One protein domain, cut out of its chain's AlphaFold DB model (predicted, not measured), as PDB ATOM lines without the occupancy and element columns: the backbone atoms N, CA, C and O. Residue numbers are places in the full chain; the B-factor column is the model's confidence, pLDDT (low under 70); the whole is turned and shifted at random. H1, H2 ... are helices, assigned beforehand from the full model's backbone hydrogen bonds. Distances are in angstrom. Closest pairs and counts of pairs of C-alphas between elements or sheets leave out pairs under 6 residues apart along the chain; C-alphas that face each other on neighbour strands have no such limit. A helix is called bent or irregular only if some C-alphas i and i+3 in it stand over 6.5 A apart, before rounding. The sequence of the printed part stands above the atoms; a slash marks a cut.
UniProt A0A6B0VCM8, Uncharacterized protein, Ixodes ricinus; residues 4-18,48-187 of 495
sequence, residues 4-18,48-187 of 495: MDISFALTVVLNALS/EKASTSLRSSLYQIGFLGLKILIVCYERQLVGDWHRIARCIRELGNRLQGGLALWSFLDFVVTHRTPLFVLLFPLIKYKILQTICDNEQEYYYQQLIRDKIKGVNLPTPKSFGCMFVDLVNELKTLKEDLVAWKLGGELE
ATOM      1  N   MET A   4     -44.203 -33.208  -6.886       92.62
ATOM      2  CA  MET A   4     -44.727 -34.479  -6.367       92.62
ATOM      3  C   MET A   4     -44.424 -35.672  -7.285       92.62
ATOM      4  O   MET A   4     -44.073 -36.736  -6.788       92.62
ATOM      5  N   ASP A   5     -44.491 -35.492  -8.608       94.25
ATOM      6  CA  ASP A   5     -44.232 -36.565  -9.574       94.25
ATOM      7  C   ASP A   5     -42.736 -36.952  -9.554       94.25
ATOM      8  O   ASP A   5     -42.384 -38.125  -9.682       94.25
ATOM      9  N   ILE A   6     -41.851 -35.963  -9.358       94.31
ATOM     10  CA  ILE A   6     -40.388 -36.131  -9.316       94.31
ATOM     11  C   ILE A   6     -39.955 -36.776  -7.996       94.31
ATOM     12  O   ILE A   6     -39.232 -37.769  -8.018       94.31
ATOM     13  N   SER A   7     -40.425 -36.277  -6.848       93.00
ATOM     14  CA  SER A   7     -40.103 -36.865  -5.539       93.00
ATOM     15  C   SER A   7     -40.764 -38.245  -5.343       93.00
ATOM     16  O   SER A   7     -40.207 -39.091  -4.637       93.00
ATOM     17  N   PHE A   8     -41.885 -38.540  -6.022       94.88
ATOM     18  CA  PHE A   8     -42.424 -39.902  -6.150       94.88
ATOM     19  C   PHE A   8     -41.491 -40.805  -6.966       94.88
ATOM     20  O   PHE A   8     -41.055 -41.837  -6.457       94.88
ATOM     21  N   ALA A   9     -41.120 -40.405  -8.190       95.81
ATOM     22  CA  ALA A   9     -40.211 -41.176  -9.041       95.81
ATOM     23  C   ALA A   9     -38.855 -41.431  -8.359       95.81
ATOM     24  O   ALA A   9     -38.331 -42.545  -8.405       95.81
ATOM     25  N   LEU A  10     -38.328 -40.434  -7.641       95.81
ATOM     26  CA  LEU A  10     -37.149 -40.594  -6.800       95.81
ATOM     27  C   LEU A  10     -37.372 -41.620  -5.685       95.81
ATOM     28  O   LEU A  10     -36.518 -42.473  -5.475       95.81
ATOM     29  N   THR A  11     -38.500 -41.563  -4.977       95.00
ATOM     30  CA  THR A  11     -38.800 -42.519  -3.898       95.00
ATOM     31  C   THR A  11     -38.894 -43.952  -4.438       95.00
ATOM     32  O   THR A  11     -38.358 -44.863  -3.813       95.00
ATOM     33  N   VAL A  12     -39.458 -44.157  -5.635       95.38
ATOM     34  CA  VAL A  12     -39.440 -45.461  -6.331       95.38
ATOM     35  C   VAL A  12     -38.006 -45.909  -6.643       95.38
ATOM     36  O   VAL A  12     -37.642 -47.041  -6.330       95.38
ATOM     37  N   VAL A  13     -37.162 -45.027  -7.191       96.19
ATOM     38  CA  VAL A  13     -35.750 -45.329  -7.506       96.19
ATOM     39  C   VAL A  13     -34.928 -45.650  -6.251       96.19
ATOM     40  O   VAL A  13     -34.179 -46.627  -6.242       96.19
ATOM     41  N   LEU A  14     -35.077 -44.880  -5.170       93.88
ATOM     42  CA  LEU A  14     -34.369 -45.129  -3.910       93.88
ATOM     43  C   LEU A  14     -34.852 -46.424  -3.237       93.88
ATOM     44  O   LEU A  14     -34.027 -47.171  -2.718       93.88
ATOM     45  N   ASN A  15     -36.147 -46.749  -3.319       92.75
ATOM     46  CA  ASN A  15     -36.680 -48.030  -2.845       92.75
ATOM     47  C   ASN A  15     -36.235 -49.221  -3.717       92.75
ATOM     48  O   ASN A  15     -36.139 -50.330  -3.206       92.75
ATOM     49  N   ALA A  16     -35.929 -49.024  -5.004       91.81
ATOM     50  CA  ALA A  16     -35.341 -50.066  -5.853       91.81
ATOM     51  C   ALA A  16     -33.841 -50.283  -5.565       91.81
ATOM     52  O   ALA A  16     -33.368 -51.418  -5.578       91.81
ATOM     53  N   LEU A  17     -33.102 -49.208  -5.260       90.50
ATOM     54  CA  LEU A  17     -31.688 -49.253  -4.854       90.50
ATOM     55  C   LEU A  17     -31.480 -49.725  -3.411       90.50
ATOM     56  O   LEU A  17     -30.417 -50.225  -3.061       90.50
ATOM     57  N   SER A  18     -32.464 -49.528  -2.546       84.38
ATOM     58  CA  SER A  18     -32.472 -49.996  -1.166       84.38
ATOM     59  C   SER A  18     -33.850 -50.583  -0.871       84.38
ATOM     60  O   SER A  18     -34.634 -49.944  -0.166       84.38
ATOM     61  N   GLU A  48     -31.542 -69.165  -6.305       52.66
ATOM     62  CA  GLU A  48     -30.575 -68.235  -5.721       52.66
ATOM     63  C   GLU A  48     -29.841 -67.421  -6.802       52.66
ATOM     64  O   GLU A  48     -29.822 -66.189  -6.711       52.66
ATOM     65  N   LYS A  49     -29.349 -68.072  -7.872       54.62
ATOM     66  CA  LYS A  49     -28.741 -67.414  -9.050       54.62
ATOM     67  C   LYS A  49     -29.698 -66.447  -9.754       54.62
ATOM     68  O   LYS A  49     -29.300 -65.336 -10.104       54.62
ATOM     69  N   ALA A  50     -30.965 -66.827  -9.924       60.31
ATOM     70  CA  ALA A  50     -31.978 -65.918 -10.458       60.31
ATOM     71  C   ALA A  50     -32.150 -64.686  -9.549       60.31
ATOM     72  O   ALA A  50     -32.214 -63.557 -10.033       60.31
ATOM     73  N   SER A  51     -32.139 -64.874  -8.224       61.88
ATOM     74  CA  SER A  51     -32.276 -63.780  -7.255       61.88
ATOM     75  C   SER A  51     -31.069 -62.829  -7.204       61.88
ATOM     76  O   SER A  51     -31.231 -61.655  -6.865       61.88
ATOM     77  N   THR A  52     -29.850 -63.290  -7.504       72.00
ATOM     78  CA  THR A  52     -28.662 -62.418  -7.571       72.00
ATOM     79  C   THR A  52     -28.592 -61.679  -8.904       72.00
ATOM     80  O   THR A  52     -28.337 -60.476  -8.907       72.00
ATOM     81  N   SER A  53     -28.930 -62.346 -10.013       73.75
ATOM     82  CA  SER A  53     -29.076 -61.721 -11.334       73.75
ATOM     83  C   SER A  53     -30.136 -60.607 -11.327       73.75
ATOM     84  O   SER A  53     -29.830 -59.481 -11.716       73.75
ATOM     85  N   LEU A  54     -31.325 -60.867 -10.762       82.25
ATOM     86  CA  LEU A  54     -32.387 -59.863 -10.590       82.25
ATOM     87  C   LEU A  54     -31.975 -58.686  -9.695       82.25
ATOM     88  O   LEU A  54     -32.357 -57.551  -9.964       82.25
ATOM     89  N   ARG A  55     -31.180 -58.913  -8.638       84.31
ATOM     90  CA  ARG A  55     -30.635 -57.799  -7.839       84.31
ATOM     91  C   ARG A  55     -29.634 -56.970  -8.641       84.31
ATOM     92  O   ARG A  55     -29.665 -55.751  -8.535       84.31
ATOM     93  N   SER A  56     -28.779 -57.603  -9.446       85.75
ATOM     94  CA  SER A  56     -27.807 -56.901 -10.294       85.75
ATOM     95  C   SER A  56     -28.499 -55.956 -11.286       85.75
ATOM     96  O   SER A  56     -28.178 -54.767 -11.332       85.75
ATOM     97  N   SER A  57     -29.524 -56.444 -11.993       88.56
ATOM     98  CA  SER A  57     -30.300 -55.617 -12.921       88.56
ATOM     99  C   SER A  57     -31.127 -54.544 -12.208       88.56
ATOM    100  O   SER A  57     -31.148 -53.404 -12.668       88.56
ATOM    101  N   LEU A  58     -31.715 -54.825 -11.037       91.75
ATOM    102  CA  LEU A  58     -32.357 -53.792 -10.206       91.75
ATOM    103  C   LEU A  58     -31.391 -52.664  -9.813       91.75
ATOM    104  O   LEU A  58     -31.783 -51.496  -9.859       91.75
ATOM    105  N   TYR A  59     -30.130 -52.972  -9.488       93.31
ATOM    106  CA  TYR A  59     -29.122 -51.938  -9.243       93.31
ATOM    107  C   TYR A  59     -28.811 -51.135 -10.509       93.31
ATOM    108  O   TYR A  59     -28.828 -49.907 -10.443       93.31
ATOM    109  N   GLN A  60     -28.589 -51.777 -11.660       93.56
ATOM    110  CA  GLN A  60     -28.368 -51.078 -12.936       93.56
ATOM    111  C   GLN A  60     -29.523 -50.114 -13.266       93.56
ATOM    112  O   GLN A  60     -29.287 -48.934 -13.525       93.56
ATOM    113  N   ILE A  61     -30.772 -50.586 -13.172       94.19
ATOM    114  CA  ILE A  61     -31.987 -49.792 -13.423       94.19
ATOM    115  C   ILE A  61     -32.102 -48.640 -12.419       94.19
ATOM    116  O   ILE A  61     -32.371 -47.506 -12.812       94.19
ATOM    117  N   GLY A  62     -31.873 -48.909 -11.132       95.56
ATOM    118  CA  GLY A  62     -31.937 -47.906 -10.072       95.56
ATOM    119  C   GLY A  62     -30.878 -46.811 -10.231       95.56
ATOM    120  O   GLY A  62     -31.199 -45.627 -10.151       95.56
ATOM    121  N   PHE A  63     -29.625 -47.176 -10.516       96.44
ATOM    122  CA  PHE A  63     -28.552 -46.202 -10.723       96.44
ATOM    123  C   PHE A  63     -28.742 -45.407 -12.015       96.44
ATOM    124  O   PHE A  63     -28.520 -44.199 -11.998       96.44
ATOM    125  N   LEU A  64     -29.195 -46.030 -13.109       96.31
ATOM    126  CA  LEU A  64     -29.504 -45.313 -14.348       96.31
ATOM    127  C   LEU A  64     -30.698 -44.367 -14.173       96.31
ATOM    128  O   LEU A  64     -30.613 -43.197 -14.544       96.31
ATOM    129  N   GLY A  65     -31.778 -44.826 -13.536       96.25
ATOM    130  CA  GLY A  65     -32.902 -43.972 -13.155       96.25
ATOM    131  C   GLY A  65     -32.442 -42.782 -12.311       96.25
ATOM    132  O   GLY A  65     -32.845 -41.650 -12.566       96.25
ATOM    133  N   LEU A  66     -31.515 -43.004 -11.376       96.25
ATOM    134  CA  LEU A  66     -30.926 -41.941 -10.571       96.25
ATOM    135  C   LEU A  66     -30.045 -40.984 -11.397       96.25
ATOM    136  O   LEU A  66     -30.191 -39.776 -11.233       96.25
ATOM    137  N   LYS A  67     -29.199 -41.469 -12.323       95.56
ATOM    138  CA  LYS A  67     -28.457 -40.616 -13.282       95.56
ATOM    139  C   LYS A  67     -29.420 -39.717 -14.073       95.56
ATOM    140  O   LYS A  67     -29.194 -38.512 -14.173       95.56
ATOM    141  N   ILE A  68     -30.511 -40.289 -14.590       95.56
ATOM    142  CA  ILE A  68     -31.538 -39.576 -15.364       95.56
ATOM    143  C   ILE A  68     -32.231 -38.509 -14.509       95.56
ATOM    144  O   ILE A  68     -32.351 -37.372 -14.962       95.56
ATOM    145  N   LEU A  69     -32.631 -38.829 -13.270       95.19
ATOM    146  CA  LEU A  69     -33.214 -37.851 -12.342       95.19
ATOM    147  C   LEU A  69     -32.237 -36.702 -12.040       95.19
ATOM    148  O   LEU A  69     -32.644 -35.542 -12.073       95.19
ATOM    149  N   ILE A  70     -30.957 -37.010 -11.798       94.56
ATOM    150  CA  ILE A  70     -29.910 -36.016 -11.512       94.56
ATOM    151  C   ILE A  70     -29.733 -35.044 -12.682       94.56
ATOM    152  O   ILE A  70     -29.712 -33.839 -12.453       94.56
ATOM    153  N   VAL A  71     -29.627 -35.543 -13.920       93.81
ATOM    154  CA  VAL A  71     -29.445 -34.682 -15.103       93.81
ATOM    155  C   VAL A  71     -30.726 -33.918 -15.439       93.81
ATOM    156  O   VAL A  71     -30.679 -32.710 -15.644       93.81
ATOM    157  N   CYS A  72     -31.879 -34.585 -15.492       92.94
ATOM    158  CA  CYS A  72     -33.107 -33.958 -15.991       92.94
ATOM    159  C   CYS A  72     -33.749 -32.991 -14.987       92.94
ATOM    160  O   CYS A  72     -34.405 -32.037 -15.406       92.94
ATOM    161  N   TYR A  73     -33.578 -33.231 -13.681       93.31
ATOM    162  CA  TYR A  73     -34.348 -32.571 -12.623       93.31
ATOM    163  C   TYR A  73     -33.485 -31.986 -11.489       93.31
ATOM    164  O   TYR A  73     -33.975 -31.780 -10.379       93.31
ATOM    165  N   GLU A  74     -32.215 -31.659 -11.760       92.06
ATOM    166  CA  GLU A  74     -31.250 -31.097 -10.794       92.06
ATOM    167  C   GLU A  74     -31.845 -29.982  -9.905       92.06
ATOM    168  O   GLU A  74     -31.670 -29.976  -8.686       92.06
ATOM    169  N   ARG A  75     -32.617 -29.063 -10.504       90.56
ATOM    170  CA  ARG A  75     -33.255 -27.935  -9.798       90.56
ATOM    171  C   ARG A  75     -34.425 -28.344  -8.898       90.56
ATOM    172  O   ARG A  75     -34.696 -27.643  -7.930       90.56
ATOM    173  N   GLN A  76     -35.115 -29.442  -9.199       92.69
ATOM    174  CA  GLN A  76     -36.185 -29.985  -8.351       92.69
ATOM    175  C   GLN A  76     -35.647 -30.897  -7.238       92.69
ATOM    176  O   GLN A  76     -36.327 -31.112  -6.239       92.69
ATOM    177  N   LEU A  77     -34.414 -31.397  -7.363       92.62
ATOM    178  CA  LEU A  77     -33.774 -32.261  -6.364       92.62
ATOM    179  C   LEU A  77     -33.140 -31.503  -5.182       92.62
ATOM    180  O   LEU A  77     -32.610 -32.143  -4.277       92.62
ATOM    181  N   VAL A  78     -33.229 -30.166  -5.137       90.88
ATOM    182  CA  VAL A  78     -32.580 -29.314  -4.116       90.88
ATOM    183  C   VAL A  78     -32.888 -29.740  -2.673       90.88
ATOM    184  O   VAL A  78     -31.969 -29.805  -1.860       90.88
ATOM    185  N   GLY A  79     -34.139 -30.095  -2.358       90.31
ATOM    186  CA  GLY A  79     -34.513 -30.623  -1.034       90.31
ATOM    187  C   GLY A  79     -34.227 -32.121  -0.833       90.31
ATOM    188  O   GLY A  79     -34.101 -32.589   0.297       90.31
ATOM    189  N   ASP A  80     -34.092 -32.881  -1.921       93.19
ATOM    190  CA  ASP A  80     -33.974 -34.343  -1.922       93.19
ATOM    191  C   ASP A  80     -32.508 -34.844  -1.967       93.19
ATOM    192  O   ASP A  80     -32.247 -36.015  -1.666       93.19
ATOM    193  N   TRP A  81     -31.521 -33.979  -2.256       94.81
ATOM    194  CA  TRP A  81     -30.089 -34.332  -2.324       94.81
ATOM    195  C   TRP A  81     -29.579 -35.101  -1.101       94.81
ATOM    196  O   TRP A  81     -28.813 -36.057  -1.242       94.81
ATOM    197  N   HIS A  82     -30.022 -34.732   0.104       94.00
ATOM    198  CA  HIS A  82     -29.632 -35.418   1.339       94.00
ATOM    199  C   HIS A  82     -30.226 -36.831   1.452       94.00
ATOM    200  O   HIS A  82     -29.572 -37.716   2.008       94.00
ATOM    201  N   ARG A  83     -31.419 -37.079   0.893       94.62
ATOM    202  CA  ARG A  83     -32.046 -38.413   0.857       94.62
ATOM    203  C   ARG A  83     -31.286 -39.326  -0.105       94.62
ATOM    204  O   ARG A  83     -30.922 -40.440   0.275       94.62
ATOM    205  N   ILE A  84     -30.938 -38.813  -1.289       95.75
ATOM    206  CA  ILE A  84     -30.080 -39.512  -2.259       95.75
ATOM    207  C   ILE A  84     -28.712 -39.819  -1.641       95.75
ATOM    208  O   ILE A  84     -28.286 -40.972  -1.615       95.75
ATOM    209  N   ALA A  85     -28.030 -38.810  -1.090       94.94
ATOM    210  CA  ALA A  85     -26.709 -38.986  -0.499       94.94
ATOM    211  C   ALA A  85     -26.722 -39.973   0.680       94.94
ATOM    212  O   ALA A  85     -25.775 -40.741   0.826       94.94
ATOM    213  N   ARG A  86     -27.791 -40.013   1.491       94.56
ATOM    214  CA  ARG A  86     -27.964 -41.021   2.551       94.56
ATOM    215  C   ARG A  86     -28.102 -42.433   1.975       94.56
ATOM    216  O   ARG A  86     -27.406 -43.325   2.450       94.56
ATOM    217  N   CYS A  87     -28.923 -42.625   0.940       93.94
ATOM    218  CA  CYS A  87     -29.073 -43.918   0.264       93.94
ATOM    219  C   CYS A  87     -27.745 -44.410  -0.334       93.94
ATOM    220  O   CYS A  87     -27.340 -45.542  -0.091       93.94
ATOM    221  N   ILE A  88     -27.025 -43.552  -1.064       95.19
ATOM    222  CA  ILE A  88     -25.746 -43.918  -1.695       95.19
ATOM    223  C   ILE A  88     -24.643 -44.153  -0.650       95.19
ATOM    224  O   ILE A  88     -23.829 -45.061  -0.818       95.19
ATOM    225  N   ARG A  89     -24.635 -43.403   0.464       94.06
ATOM    226  CA  ARG A  89     -23.743 -43.673   1.605       94.06
ATOM    227  C   ARG A  89     -24.021 -45.024   2.248       94.06
ATOM    228  O   ARG A  89     -23.064 -45.722   2.550       94.06
ATOM    229  N   GLU A  90     -25.282 -45.405   2.438       92.38
ATOM    230  CA  GLU A  90     -25.641 -46.712   3.003       92.38
ATOM    231  C   GLU A  90     -25.259 -47.863   2.060       92.38
ATOM    232  O   GLU A  90     -24.633 -48.845   2.462       92.38
ATOM    233  N   LEU A  91     -25.553 -47.700   0.772       91.75
ATOM    234  CA  LEU A  91     -25.282 -48.703  -0.248       91.75
ATOM    235  C   LEU A  91     -23.772 -48.912  -0.467       91.75
ATOM    236  O   LEU A  91     -23.287 -50.045  -0.432       91.75
ATOM    237  N   GLY A  92     -23.005 -47.819  -0.557       90.19
ATOM    238  CA  GLY A  92     -21.539 -47.841  -0.572       90.19
ATOM    239  C   GLY A  92     -20.910 -48.214   0.775       90.19
ATOM    240  O   GLY A  92     -19.789 -48.715   0.814       90.19
ATOM    241  N   ASN A  93     -21.621 -48.061   1.898       89.81
ATOM    242  CA  ASN A  93     -21.159 -48.574   3.188       89.81
ATOM    243  C   ASN A  93     -21.156 -50.104   3.241       89.81
ATOM    244  O   ASN A  93     -20.328 -50.670   3.958       89.81
ATOM    245  N   ARG A  94     -22.065 -50.736   2.494       89.00
ATOM    246  CA  ARG A  94     -22.265 -52.189   2.408       89.00
ATOM    247  C   ARG A  94     -21.665 -52.806   1.134       89.00
ATOM    248  O   ARG A  94     -21.791 -54.013   0.956       89.00
ATOM    249  N   LEU A  95     -21.037 -51.991   0.277       85.81
ATOM    250  CA  LEU A  95     -20.487 -52.352  -1.043       85.81
ATOM    251  C   LEU A  95     -21.499 -53.076  -1.945       85.81
ATOM    252  O   LEU A  95     -21.178 -54.010  -2.672       85.81
ATOM    253  N   GLN A  96     -22.755 -52.638  -1.885       87.06
ATOM    254  CA  GLN A  96     -23.842 -53.215  -2.668       87.06
ATOM    255  C   GLN A  96     -24.035 -52.459  -3.988       87.06
ATOM    256  O   GLN A  96     -23.741 -51.271  -4.094       87.06
ATOM    257  N   GLY A  97     -24.494 -53.169  -5.018       84.88
ATOM    258  CA  GLY A  97     -24.597 -52.651  -6.385       84.88
ATOM    259  C   GLY A  97     -23.373 -52.886  -7.276       84.88
ATOM    260  O   GLY A  97     -23.505 -52.739  -8.489       84.88
ATOM    261  N   GLY A  98     -22.226 -53.290  -6.712       90.06
ATOM    262  CA  GLY A  98     -21.021 -53.680  -7.461       90.06
ATOM    263  C   GLY A  98     -20.658 -52.690  -8.570       90.06
ATOM    264  O   GLY A  98     -20.698 -51.474  -8.371       90.06
ATOM    265  N   LEU A  99     -20.389 -53.198  -9.775       91.19
ATOM    266  CA  LEU A  99     -20.011 -52.393 -10.941       91.19
ATOM    267  C   LEU A  99     -20.991 -51.248 -11.273       91.19
ATOM    268  O   LEU A  99     -20.566 -50.195 -11.748       91.19
ATOM    269  N   ALA A 100     -22.289 -51.405 -10.988       93.12
ATOM    270  CA  ALA A 100     -23.273 -50.349 -11.221       93.12
ATOM    271  C   ALA A 100     -23.121 -49.181 -10.222       93.12
ATOM    272  O   ALA A 100     -23.274 -48.021 -10.611       93.12
ATOM    273  N   LEU A 101     -22.718 -49.463  -8.972       93.81
ATOM    274  CA  LEU A 101     -22.314 -48.431  -8.009       93.81
ATOM    275  C   LEU A 101     -21.034 -47.728  -8.480       93.81
ATOM    276  O   LEU A 101     -20.978 -46.501  -8.458       93.81
ATOM    277  N   TRP A 102     -20.027 -48.476  -8.940       93.44
ATOM    278  CA  TRP A 102     -18.777 -47.898  -9.449       93.44
ATOM    279  C   TRP A 102     -19.011 -46.969 -10.655       93.44
ATOM    280  O   TRP A 102     -18.536 -45.833 -10.647       93.44
ATOM    281  N   SER A 103     -19.830 -47.387 -11.627       94.12
ATOM    282  CA  SER A 103     -20.268 -46.555 -12.763       94.12
ATOM    283  C   SER A 103     -21.023 -45.293 -12.315       94.12
ATOM    284  O   SER A 103     -20.788 -44.199 -12.834       94.12
ATOM    285  N   PHE A 104     -21.897 -45.403 -11.309       95.69
ATOM    286  CA  PHE A 104     -22.604 -44.250 -10.747       95.69
ATOM    287  C   PHE A 104     -21.666 -43.265 -10.028       95.69
ATOM    288  O   PHE A 104     -21.800 -42.050 -10.193       95.69
ATOM    289  N   LEU A 105     -20.698 -43.763  -9.254       94.19
ATOM    290  CA  LEU A 105     -19.713 -42.917  -8.575       94.19
ATOM    291  C   LEU A 105     -18.779 -42.226  -9.579       94.19
ATOM    292  O   LEU A 105     -18.496 -41.040  -9.410       94.19
ATOM    293  N   ASP A 106     -18.373 -42.908 -10.652       93.31
ATOM    294  CA  ASP A 106     -17.608 -42.288 -11.737       93.31
ATOM    295  C   ASP A 106     -18.400 -41.178 -12.441       93.31
ATOM    296  O   ASP A 106     -17.865 -40.089 -12.651       93.31
ATOM    297  N   PHE A 107     -19.692 -41.389 -12.711       94.06
ATOM    298  CA  PHE A 107     -20.594 -40.350 -13.221       94.06
ATOM    299  C   PHE A 107     -20.659 -39.132 -12.275       94.06
ATOM    300  O   PHE A 107     -20.418 -38.000 -12.704       94.06
ATOM    301  N   VAL A 108     -20.896 -39.347 -10.972       94.25
ATOM    302  CA  VAL A 108     -20.962 -38.272  -9.958       94.25
ATOM    303  C   VAL A 108     -19.671 -37.445  -9.910       94.25
ATOM    304  O   VAL A 108     -19.732 -36.216  -9.817       94.25
ATOM    305  N   VAL A 109     -18.511 -38.107  -9.984       92.94
ATOM    306  CA  VAL A 109     -17.173 -37.489  -9.928       92.94
ATOM    307  C   VAL A 109     -16.803 -36.795 -11.245       92.94
ATOM    308  O   VAL A 109     -16.197 -35.724 -11.214       92.94
ATOM    309  N   THR A 110     -17.188 -37.371 -12.387       91.75
ATOM    310  CA  THR A 110     -16.929 -36.832 -13.734       91.75
ATOM    311  C   THR A 110     -17.696 -35.538 -13.967       91.75
ATOM    312  O   THR A 110     -17.108 -34.534 -14.359       91.75
ATOM    313  N   HIS A 111     -19.000 -35.541 -13.689       89.31
ATOM    314  CA  HIS A 111     -19.877 -34.402 -13.963       89.31
ATOM    315  C   HIS A 111     -19.947 -33.394 -12.807       89.31
ATOM    316  O   HIS A 111     -20.642 -32.390 -12.921       89.31
ATOM    317  N   ARG A 112     -19.234 -33.654 -11.696       89.94
ATOM    318  CA  ARG A 112     -19.169 -32.804 -10.488       89.94
ATOM    319  C   ARG A 112     -20.548 -32.350  -9.988       89.94
ATOM    320  O   ARG A 112     -20.712 -31.234  -9.505       89.94
ATOM    321  N   THR A 113     -21.517 -33.262 -10.082       91.69
ATOM    322  CA  THR A 113     -22.911 -33.087  -9.638       91.69
ATOM    323  C   THR A 113     -22.987 -32.629  -8.170       91.69
ATOM    324  O   THR A 113     -22.060 -32.921  -7.411       91.69
ATOM    325  N   PRO A 114     -24.090 -32.011  -7.698       90.12
ATOM    326  CA  PRO A 114     -24.229 -31.587  -6.297       90.12
ATOM    327  C   PRO A 114     -23.967 -32.700  -5.261       90.12
ATOM    328  O   PRO A 114     -23.453 -32.443  -4.170       90.12
ATOM    329  N   LEU A 115     -24.226 -33.963  -5.623       92.50
ATOM    330  CA  LEU A 115     -23.901 -35.136  -4.805       92.50
ATOM    331  C   LEU A 115     -22.402 -35.344  -4.571       92.50
ATOM    332  O   LEU A 115     -22.043 -35.948  -3.563       92.50
ATOM    333  N   PHE A 116     -21.521 -34.865  -5.456       93.94
ATOM    334  CA  PHE A 116     -20.073 -35.051  -5.332       93.94
ATOM    335  C   PHE A 116     -19.559 -34.532  -3.988       93.94
ATOM    336  O   PHE A 116     -18.843 -35.252  -3.301       93.94
ATOM    337  N   VAL A 117     -19.992 -33.346  -3.551       93.00
ATOM    338  CA  VAL A 117     -19.586 -32.767  -2.257       93.00
ATOM    339  C   VAL A 117     -20.071 -33.630  -1.082       93.00
ATOM    340  O   VAL A 117     -19.328 -33.868  -0.130       93.00
ATOM    341  N   LEU A 118     -21.292 -34.168  -1.168       92.06
ATOM    342  CA  LEU A 118     -21.883 -35.020  -0.128       92.06
ATOM    343  C   LEU A 118     -21.289 -36.440  -0.095       92.06
ATOM    344  O   LEU A 118     -21.309 -37.085   0.959       92.06
ATOM    345  N   LEU A 119     -20.772 -36.942  -1.217       92.44
ATOM    346  CA  LEU A 119     -20.225 -38.295  -1.352       92.44
ATOM    347  C   LEU A 119     -18.692 -38.342  -1.311       92.44
ATOM    348  O   LEU A 119     -18.140 -39.397  -1.015       92.44
ATOM    349  N   PHE A 120     -17.991 -37.225  -1.517       92.44
ATOM    350  CA  PHE A 120     -16.526 -37.162  -1.536       92.44
ATOM    351  C   PHE A 120     -15.838 -37.834  -0.327       92.44
ATOM    352  O   PHE A 120     -14.895 -38.593  -0.560       92.44
ATOM    353  N   PRO A 121     -16.299 -37.675   0.937       90.94
ATOM    354  CA  PRO A 121     -15.688 -38.376   2.069       90.94
ATOM    355  C   PRO A 121     -15.834 -39.904   1.981       90.94
ATOM    356  O   PRO A 121     -14.869 -40.626   2.219       90.94
ATOM    357  N   LEU A 122     -17.010 -40.400   1.576       90.56
ATOM    358  CA  LEU A 122     -17.261 -41.830   1.354       90.56
ATOM    359  C   LEU A 122     -16.351 -42.370   0.242       90.56
ATOM    360  O   LEU A 122     -15.714 -43.409   0.410       90.56
ATOM    361  N   ILE A 123     -16.268 -41.648  -0.879       91.06
ATOM    362  CA  ILE A 123     -15.477 -42.068  -2.036       91.06
ATOM    363  C   ILE A 123     -13.989 -42.111  -1.666       91.06
ATOM    364  O   ILE A 123     -13.346 -43.139  -1.852       91.06
ATOM    365  N   LYS A 124     -13.443 -41.035  -1.086       89.38
ATOM    366  CA  LYS A 124     -12.008 -40.917  -0.779       89.38
ATOM    367  C   LYS A 124     -11.537 -41.854   0.339       89.38
ATOM    368  O   LYS A 124     -10.451 -42.416   0.221       89.38
ATOM    369  N   TYR A 125     -12.306 -41.990   1.420       90.06
ATOM    370  CA  TYR A 125     -11.852 -42.687   2.633       90.06
ATOM    371  C   TYR A 125     -12.395 -44.109   2.788       90.06
ATOM    372  O   TYR A 125     -11.854 -44.857   3.594       90.06
ATOM    373  N   LYS A 126     -13.422 -44.505   2.023       88.19
ATOM    374  CA  LYS A 126     -13.932 -45.884   2.016       88.19
ATOM    375  C   LYS A 126     -13.769 -46.538   0.649       88.19
ATOM    376  O   LYS A 126     -12.950 -47.437   0.516       88.19
ATOM    377  N   ILE A 127     -14.472 -46.062  -0.379       87.50
ATOM    378  CA  ILE A 127     -14.527 -46.736  -1.693       87.50
ATOM    379  C   ILE A 127     -13.147 -46.808  -2.382       87.50
ATOM    380  O   ILE A 127     -12.759 -47.844  -2.908       87.50
ATOM    381  N   LEU A 128     -12.333 -45.749  -2.325       87.88
ATOM    382  CA  LEU A 128     -10.968 -45.772  -2.874       87.88
ATOM    383  C   LEU A 128      -9.944 -46.540  -2.015       87.88
ATOM    384  O   LEU A 128      -8.773 -46.592  -2.403       87.88
ATOM    385  N   GLN A 129     -10.364 -47.116  -0.883       85.62
ATOM    386  CA  GLN A 129      -9.549 -47.973  -0.011       85.62
ATOM    387  C   GLN A 129     -10.009 -49.441  -0.000       85.62
ATOM    388  O   GLN A 129      -9.312 -50.281   0.563       85.62
ATOM    389  N   THR A 130     -11.154 -49.782  -0.603       85.88
ATOM    390  CA  THR A 130     -11.593 -51.181  -0.670       85.88
ATOM    391  C   THR A 130     -10.733 -51.983  -1.635       85.88
ATOM    392  O   THR A 130     -10.384 -51.518  -2.722       85.88
ATOM    393  N   ILE A 131     -10.435 -53.223  -1.258       81.44
ATOM    394  CA  ILE A 131      -9.939 -54.228  -2.197       81.44
ATOM    395  C   ILE A 131     -11.056 -54.467  -3.225       81.44
ATOM    396  O   ILE A 131     -12.226 -54.536  -2.852       81.44
ATOM    397  N   CYS A 132     -10.704 -54.500  -4.510       83.12
ATOM    398  CA  CYS A 132     -11.644 -54.762  -5.599       83.12
ATOM    399  C   CYS A 132     -11.512 -56.230  -6.010       83.12
ATOM    400  O   CYS A 132     -10.411 -56.658  -6.350       83.12
ATOM    401  N   ASP A 133     -12.617 -56.976  -6.010       76.12
ATOM    402  CA  ASP A 133     -12.622 -58.406  -6.360       76.12
ATOM    403  C   ASP A 133     -12.677 -58.653  -7.886       76.12
ATOM    404  O   ASP A 133     -12.511 -59.781  -8.345       76.12
ATOM    405  N   ASN A 134     -12.914 -57.603  -8.684       87.00
ATOM    406  CA  ASN A 134     -13.060 -57.647 -10.143       87.00
ATOM    407  C   ASN A 134     -12.171 -56.583 -10.822       87.00
ATOM    408  O   ASN A 134     -12.110 -55.433 -10.378       87.00
ATOM    409  N   GLU A 135     -11.542 -56.940 -11.944       88.62
ATOM    410  CA  GLU A 135     -10.688 -56.061 -12.758       88.62
ATOM    411  C   GLU A 135     -11.406 -54.774 -13.192       88.62
ATOM    412  O   GLU A 135     -10.824 -53.688 -13.161       88.62
ATOM    413  N   GLN A 136     -12.692 -54.870 -13.542       90.19
ATOM    414  CA  GLN A 136     -13.489 -53.713 -13.960       90.19
ATOM    415  C   GLN A 136     -13.737 -52.731 -12.803       90.19
ATOM    416  O   GLN A 136     -13.777 -51.517 -13.010       90.19
ATOM    417  N   GLU A 137     -13.874 -53.235 -11.574       90.81
ATOM    418  CA  GLU A 137     -14.004 -52.390 -10.382       90.81
ATOM    419  C   GLU A 137     -12.670 -51.723 -10.038       90.81
ATOM    420  O   GLU A 137     -12.644 -50.531  -9.736       90.81
ATOM    421  N   TYR A 138     -11.549 -52.435 -10.199       91.94
ATOM    422  CA  TYR A 138     -10.211 -51.852 -10.076       91.94
ATOM    423  C   TYR A 138      -9.950 -50.756 -11.128       91.94
ATOM    424  O   TYR A 138      -9.417 -49.694 -10.790       91.94
ATOM    425  N   TYR A 139     -10.391 -50.951 -12.377       92.81
ATOM    426  CA  TYR A 139     -10.352 -49.918 -13.419       92.81
ATOM    427  C   TYR A 139     -11.132 -48.662 -12.998       92.81
ATOM    428  O   TYR A 139     -10.574 -47.561 -13.010       92.81
ATOM    429  N   TYR A 140     -12.383 -48.812 -12.544       93.50
ATOM    430  CA  TYR A 140     -13.161 -47.684 -12.021       93.50
ATOM    431  C   TYR A 140     -12.517 -47.050 -10.780       93.50
ATOM    432  O   TYR A 140     -12.529 -45.825 -10.654       93.50
ATOM    433  N   GLN A 141     -11.907 -47.836  -9.887       92.56
ATOM    434  CA  GLN A 141     -11.203 -47.318  -8.715       92.56
ATOM    435  C   GLN A 141     -10.050 -46.389  -9.122       92.56
ATOM    436  O   GLN A 141      -9.923 -45.303  -8.556       92.56
ATOM    437  N   GLN A 142      -9.236 -46.768 -10.112       92.38
ATOM    438  CA  GLN A 142      -8.158 -45.908 -10.615       92.38
ATOM    439  C   GLN A 142      -8.707 -44.678 -11.360       92.38
ATOM    440  O   GLN A 142      -8.265 -43.558 -11.101       92.38
ATOM    441  N   LEU A 143      -9.728 -44.857 -12.205       91.75
ATOM    442  CA  LEU A 143     -10.369 -43.774 -12.957       91.75
ATOM    443  C   LEU A 143     -10.957 -42.691 -12.030       91.75
ATOM    444  O   LEU A 143     -10.701 -41.500 -12.213       91.75
ATOM    445  N   ILE A 144     -11.676 -43.101 -10.982       92.38
ATOM    446  CA  ILE A 144     -12.227 -42.208  -9.951       92.38
ATOM    447  C   ILE A 144     -11.102 -41.551  -9.137       92.38
ATOM    448  O   ILE A 144     -11.179 -40.358  -8.832       92.38
ATOM    449  N   ARG A 145     -10.045 -42.302  -8.796       90.75
ATOM    450  CA  ARG A 145      -8.880 -41.806  -8.042       90.75
ATOM    451  C   ARG A 145      -8.159 -40.684  -8.792       90.75
ATOM    452  O   ARG A 145      -7.784 -39.700  -8.158       90.75
ATOM    453  N   ASP A 146      -8.021 -40.774 -10.112       91.19
ATOM    454  CA  ASP A 146      -7.414 -39.716 -10.931       91.19
ATOM    455  C   ASP A 146      -8.352 -38.523 -11.151       91.19
ATOM    456  O   ASP A 146      -7.953 -37.381 -10.890       91.19
ATOM    457  N   LYS A 147      -9.628 -38.766 -11.481       89.88
ATOM    458  CA  LYS A 147     -10.638 -37.698 -11.613       89.88
ATOM    459  C   LYS A 147     -10.868 -36.918 -10.311       89.88
ATOM    460  O   LYS A 147     -11.302 -35.764 -10.355       89.88
ATOM    461  N   ILE A 148     -10.554 -37.501  -9.151       89.25
ATOM    462  CA  ILE A 148     -10.504 -36.804  -7.855       89.25
ATOM    463  C   ILE A 148      -9.249 -35.931  -7.705       89.25
ATOM    464  O   ILE A 148      -9.370 -34.811  -7.211       89.25
ATOM    465  N   LYS A 149      -8.072 -36.384  -8.161       86.38
ATOM    466  CA  LYS A 149      -6.827 -35.582  -8.166       86.38
ATOM    467  C   LYS A 149      -6.873 -34.390  -9.134       86.38
ATOM    468  O   LYS A 149      -6.024 -33.513  -9.037       86.38
ATOM    469  N   GLY A 150      -7.820 -34.368 -10.075       80.88
ATOM    470  CA  GLY A 150      -7.855 -33.390 -11.169       80.88
ATOM    471  C   GLY A 150      -7.134 -33.855 -12.440       80.88
ATOM    472  O   GLY A 150      -7.014 -33.085 -13.387       80.88
ATOM    473  N   VAL A 151      -6.674 -35.108 -12.475       75.31
ATOM    474  CA  VAL A 151      -5.991 -35.723 -13.622       75.31
ATOM    475  C   VAL A 151      -7.024 -36.496 -14.449       75.31
ATOM    476  O   VAL A 151      -7.980 -37.032 -13.893       75.31
ATOM    477  N   ASN A 152      -6.856 -36.559 -15.773       72.88
ATOM    478  CA  ASN A 152      -7.725 -37.336 -16.671       72.88
ATOM    479  C   ASN A 152      -9.235 -36.999 -16.573       72.88
ATOM    480  O   ASN A 152     -10.083 -37.863 -16.805       72.88
ATOM    481  N   LEU A 153      -9.599 -35.748 -16.252       74.44
ATOM    482  CA  LEU A 153     -10.990 -35.302 -16.405       74.44
ATOM    483  C   LEU A 153     -11.347 -35.256 -17.901       74.44
ATOM    484  O   LEU A 153     -10.628 -34.609 -18.666       74.44
ATOM    485  N   PRO A 154     -12.464 -35.875 -18.326       77.75
ATOM    486  CA  PRO A 154     -13.011 -35.668 -19.660       77.75
ATOM    487  C   PRO A 154     -13.308 -34.188 -19.917       77.75
ATOM    488  O   PRO A 154     -13.622 -33.433 -18.992       77.75
ATOM    489  N   THR A 155     -13.273 -33.777 -21.185       77.31
ATOM    490  CA  THR A 155     -13.746 -32.445 -21.578       77.31
ATOM    491  C   THR A 155     -15.212 -32.254 -21.153       77.31
ATOM    492  O   THR A 155     -15.999 -33.201 -21.257       77.31
ATOM    493  N   PRO A 156     -15.615 -31.062 -20.664       78.06
ATOM    494  CA  PRO A 156     -16.977 -30.839 -20.181       78.06
ATOM    495  C   PRO A 156     -18.034 -31.144 -21.252       78.06
ATOM    496  O   PRO A 156     -18.183 -30.409 -22.230       78.06
ATOM    497  N   LYS A 157     -18.779 -32.240 -21.065       84.38
ATOM    498  CA  LYS A 157     -19.879 -32.628 -21.956       84.38
ATOM    499  C   LYS A 157     -21.023 -31.619 -21.858       84.38
ATOM    500  O   LYS A 157     -21.396 -31.187 -20.770       84.38
ATOM    501  N   SER A 158     -21.623 -31.287 -22.999       89.50
ATOM    502  CA  SER A 158     -22.856 -30.498 -23.028       89.50
ATOM    503  C   SER A 158     -24.026 -31.294 -22.438       89.50
ATOM    504  O   SER A 158     -24.042 -32.526 -22.485       89.50
ATOM    505  N   PHE A 159     -25.044 -30.590 -21.937       87.06
ATOM    506  CA  PHE A 159     -26.257 -31.210 -21.391       87.06
ATOM    507  C   PHE A 159     -26.917 -32.188 -22.379       87.06
ATOM    508  O   PHE A 159     -27.265 -33.307 -22.013       87.06
ATOM    509  N   GLY A 160     -27.007 -31.799 -23.656       90.81
ATOM    510  CA  GLY A 160     -27.531 -32.660 -24.719       90.81
ATOM    511  C   GLY A 160     -26.684 -33.912 -24.965       90.81
ATOM    512  O   GLY A 160     -27.246 -34.973 -25.209       90.81
ATOM    513  N   CYS A 161     -25.354 -33.827 -24.839       91.50
ATOM    514  CA  CYS A 161     -24.485 -35.002 -24.941       91.50
ATOM    515  C   CYS A 161     -24.736 -35.980 -23.784       91.50
ATOM    516  O   CYS A 161     -24.940 -37.160 -24.042       91.50
ATOM    517  N   MET A 162     -24.814 -35.489 -22.538       91.56
ATOM    518  CA  MET A 162     -25.151 -36.333 -21.379       91.56
ATOM    519  C   MET A 162     -26.529 -36.990 -21.532       91.56
ATOM    520  O   MET A 162     -26.700 -38.157 -21.198       91.56
ATOM    521  N   PHE A 163     -27.515 -36.261 -22.061       92.62
ATOM    522  CA  PHE A 163     -28.848 -36.809 -22.305       92.62
ATOM    523  C   PHE A 163     -28.840 -37.907 -23.382       92.62
ATOM    524  O   PHE A 163     -29.478 -38.939 -23.201       92.62
ATOM    525  N   VAL A 164     -28.083 -37.731 -24.473       94.44
ATOM    526  CA  VAL A 164     -27.902 -38.771 -25.504       94.44
ATOM    527  C   VAL A 164     -27.185 -40.000 -24.939       94.44
ATOM    528  O   VAL A 164     -27.631 -41.117 -25.199       94.44
ATOM    529  N   ASP A 165     -26.137 -39.813 -24.129       93.25
ATOM    530  CA  ASP A 165     -25.442 -40.912 -23.449       93.25
ATOM    531  C   ASP A 165     -26.424 -41.727 -22.582       93.25
ATOM    532  O   ASP A 165     -26.487 -42.948 -22.707       93.25
ATOM    533  N   LEU A 166     -27.252 -41.058 -21.768       94.94
ATOM    534  CA  LEU A 166     -28.243 -41.704 -20.895       94.94
ATOM    535  C   LEU A 166     -29.391 -42.374 -21.661       94.94
ATOM    536  O   LEU A 166     -29.860 -43.434 -21.253       94.94
ATOM    537  N   VAL A 167     -29.843 -41.793 -22.777       95.44
ATOM    538  CA  VAL A 167     -30.844 -42.420 -23.658       95.44
ATOM    539  C   VAL A 167     -30.285 -43.682 -24.315       95.44
ATOM    540  O   VAL A 167     -31.030 -44.638 -24.520       95.44
ATOM    541  N   ASN A 168     -28.988 -43.719 -24.624       95.81
ATOM    542  CA  ASN A 168     -28.341 -44.918 -25.146       95.81
ATOM    543  C   ASN A 168     -28.106 -45.959 -24.039       95.81
ATOM    544  O   ASN A 168     -28.472 -47.111 -24.241       95.81
ATOM    545  N   GLU A 169     -27.639 -45.559 -22.848       95.06
ATOM    546  CA  GLU A 169     -27.530 -46.446 -21.672       95.06
ATOM    547  C   GLU A 169     -28.894 -47.091 -21.331       95.06
ATOM    548  O   GLU A 169     -28.964 -48.278 -21.022       95.06
ATOM    549  N   LEU A 170     -29.999 -46.347 -21.487       95.00
ATOM    550  CA  LEU A 170     -31.367 -46.842 -21.288       95.00
ATOM    551  C   LEU A 170     -31.855 -47.798 -22.385       95.00
ATOM    552  O   LEU A 170     -32.614 -48.719 -22.081       95.00
ATOM    553  N   LYS A 171     -31.439 -47.608 -23.644       95.19
ATOM    554  CA  LYS A 171     -31.727 -48.564 -24.729       95.19
ATOM    555  C   LYS A 171     -30.981 -49.870 -24.504       95.19
ATOM    556  O   LYS A 171     -31.631 -50.905 -24.440       95.19
ATOM    557  N   THR A 172     -29.667 -49.805 -24.287       94.38
ATOM    558  CA  THR A 172     -28.835 -50.987 -24.040       94.38
ATOM    559  C   THR A 172     -29.328 -51.751 -22.815       94.38
ATOM    560  O   THR A 172     -29.613 -52.933 -22.932       94.38
ATOM    561  N   LEU A 173     -29.593 -51.084 -21.683       92.25
ATOM    562  CA  LEU A 173     -30.123 -51.768 -20.498       92.25
ATOM    563  C   LEU A 173     -31.512 -52.392 -20.737       92.25
ATOM    564  O   LEU A 173     -31.811 -53.458 -20.199       92.25
ATOM    565  N   LYS A 174     -32.375 -51.767 -21.550       92.31
ATOM    566  CA  LYS A 174     -33.659 -52.363 -21.963       92.31
ATOM    567  C   LYS A 174     -33.440 -53.592 -22.853       92.31
ATOM    568  O   LYS A 174     -34.144 -54.585 -22.686       92.31
ATOM    569  N   GLU A 175     -32.513 -53.517 -23.801       92.94
ATOM    570  CA  GLU A 175     -32.159 -54.601 -24.720       92.94
ATOM    571  C   GLU A 175     -31.543 -55.784 -23.956       92.94
ATOM    572  O   GLU A 175     -32.004 -56.909 -24.141       92.94
ATOM    573  N   ASP A 176     -30.646 -55.529 -23.000       88.31
ATOM    574  CA  ASP A 176     -30.092 -56.517 -22.066       88.31
ATOM    575  C   ASP A 176     -31.191 -57.192 -21.228       88.31
ATOM    576  O   ASP A 176     -31.216 -58.416 -21.100       88.31
ATOM    577  N   LEU A 177     -32.148 -56.420 -20.691       89.06
ATOM    578  CA  LEU A 177     -33.293 -56.965 -19.948       89.06
ATOM    579  C   LEU A 177     -34.196 -57.854 -20.818       89.06
ATOM    580  O   LEU A 177     -34.719 -58.860 -20.338       89.06
ATOM    581  N   VAL A 178     -34.400 -57.483 -22.085       88.31
ATOM    582  CA  VAL A 178     -35.193 -58.266 -23.042       88.31
ATOM    583  C   VAL A 178     -34.443 -59.538 -23.444       88.31
ATOM    584  O   VAL A 178     -35.032 -60.617 -23.400       88.31
ATOM    585  N   ALA A 179     -33.147 -59.447 -23.746       85.88
ATOM    586  CA  ALA A 179     -32.296 -60.595 -24.046       85.88
ATOM    587  C   ALA A 179     -32.229 -61.577 -22.863       85.88
ATOM    588  O   ALA A 179     -32.404 -62.781 -23.051       85.88
ATOM    589  N   TRP A 180     -32.078 -61.067 -21.635       80.25
ATOM    590  CA  TRP A 180     -32.139 -61.867 -20.410       80.25
ATOM    591  C   TRP A 180     -33.503 -62.540 -20.226       80.25
ATOM    592  O   TRP A 180     -33.555 -63.718 -19.872       80.25
ATOM    593  N   LYS A 181     -34.610 -61.837 -20.516       78.62
ATOM    594  CA  LYS A 181     -35.955 -62.422 -20.438       78.62
ATOM    595  C   LYS A 181     -36.122 -63.587 -21.422       78.62
ATOM    596  O   LYS A 181     -36.544 -64.656 -20.994       78.62
ATOM    597  N   LEU A 182     -35.774 -63.409 -22.701       77.38
ATOM    598  CA  LEU A 182     -35.897 -64.478 -23.703       77.38
ATOM    599  C   LEU A 182     -34.944 -65.654 -23.410       77.38
ATOM    600  O   LEU A 182     -35.351 -66.811 -23.494       77.38
ATOM    601  N   GLY A 183     -33.697 -65.379 -23.013       60.09
ATOM    602  CA  GLY A 183     -32.728 -66.420 -22.652       60.09
ATOM    603  C   GLY A 183     -33.128 -67.215 -21.402       60.09
ATOM    604  O   GLY A 183     -32.990 -68.438 -21.372       60.09
ATOM    605  N   GLY A 184     -33.675 -66.542 -20.386       58.94
ATOM    606  CA  GLY A 184     -34.154 -67.174 -19.154       58.94
ATOM    607  C   GLY A 184     -35.411 -68.032 -19.336       58.94
ATOM    608  O   GLY A 184     -35.625 -68.975 -18.571       58.94
ATOM    609  N   GLU A 185     -36.228 -67.745 -20.353       47.88
ATOM    610  CA  GLU A 185     -37.380 -68.575 -20.723       47.88
ATOM    611  C   GLU A 185     -36.915 -69.888 -21.380       47.88
ATOM    612  O   GLU A 185     -37.353 -70.967 -20.979       47.88
ATOM    613  N   LEU A 186     -35.921 -69.822 -22.277       49.34
ATOM    614  CA  LEU A 186     -35.315 -70.999 -22.910       49.34
ATOM    615  C   LEU A 186     -34.632 -71.940 -21.899       49.34
ATOM    616  O   LEU A 186     -34.786 -73.157 -21.993       49.34
ATOM    617  N   GLU A 187     -33.910 -71.405 -20.911       46.69
ATOM    618  CA  GLU A 187     -33.310 -72.220 -19.840       46.69
ATOM    619  C   GLU A 187     -34.373 -72.878 -18.945       46.69
ATOM    620  O   GLU A 187     -34.215 -74.033 -18.545       46.69
TER     621      GLU A 187
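This is residues 4 to 18 and 48 to 187 of the 495 residues of an uncharacterized protein of Ixodes ricinus (UniProt A0A6B0VCM8). The model is two rows of helices, one over the other: H2, H4 and H6 run side by side the same way, and H1, H3 and H5 make a second row over one side of them, running back the opposite way at a slant. The longest helix, H7, packs on H2 on the side away from the second row, and the ends of H2 and H7 at residues 48 and 187 reach beyond the shorter helices. The printed part has 155 residues with seven named helices, H1 to H7 in order along the chain, and no named strand; its class is all helix. The whole is compact, with a radius of gyration of the C-alphas of 15.8 A and spans of 48 by 40 by 29 A.

H7, residues 159 to 187, touches H2, residues 48 to 73, closest at the C-alphas of Leu 166 and Ile 68, 6.8 A apart; they run opposite ways at a shallow tilt of 18 degrees. With its residues 59 to 67 alone, H2 touches H4, residues 98 to 110, the same way at 14 degrees, a shallow tilt; the closest C-alphas, Gln 60 and Ala 100, are 5.4 A apart. H4 touches H6, residues 135 to 149, closest at the C-alphas of Asp 106 and Ile 144, 5.7 A apart. H1, residues 4 to 17, touches H2, closest at the C-alphas of Val 13 and Gly 62, 5.3 A apart, opposite ways at a shallow tilt of 32 degrees. With residues 14 to 17 alone, H1 touches H3, residues 81 to 93, closest at the C-alphas of Leu 14 and Cys 87, 6.9 A apart. H3 touches H5, residues 115 to 125, closest at the C-alphas of Ala 85 and Leu 118, 6.3 A apart. H5 touches residues 105 to 109 of H4 alone, at a steep tilt of 60 degrees, closest at the C-alphas of Phe 116 and Val 108, 5.7 A apart. Among the pairs apart are H4 and H7. Every O i to N i+4 pair is within hydrogen-bond range in H1, H2, H3, H4, H6 and H7; in H5 it is 5 of 7.

H7 is 41.6 A from first to last C-alpha, ending at C-alpha 187 (-33.310, -72.220, -19.840). H2 is 36.5 A long and H6 21.3 A. H1, 19.8 A long, begins at C-alpha 4 (-44.727, -34.479, -6.367). H5 is irregular: C-alphas 118 and 121 are 7.4 A apart.

The C-alphas farthest apart, Gly 150 and Leu 186, are 48.0 A apart. Residues 19 to 47 are not printed, and C-alphas 18 and 48 are 18.9 A apart across this cut. Of the links printed whole, none is long. Mean pLDDT of the printed part is 88.3; residues 48 to 51 and 183 to 187 are under 70.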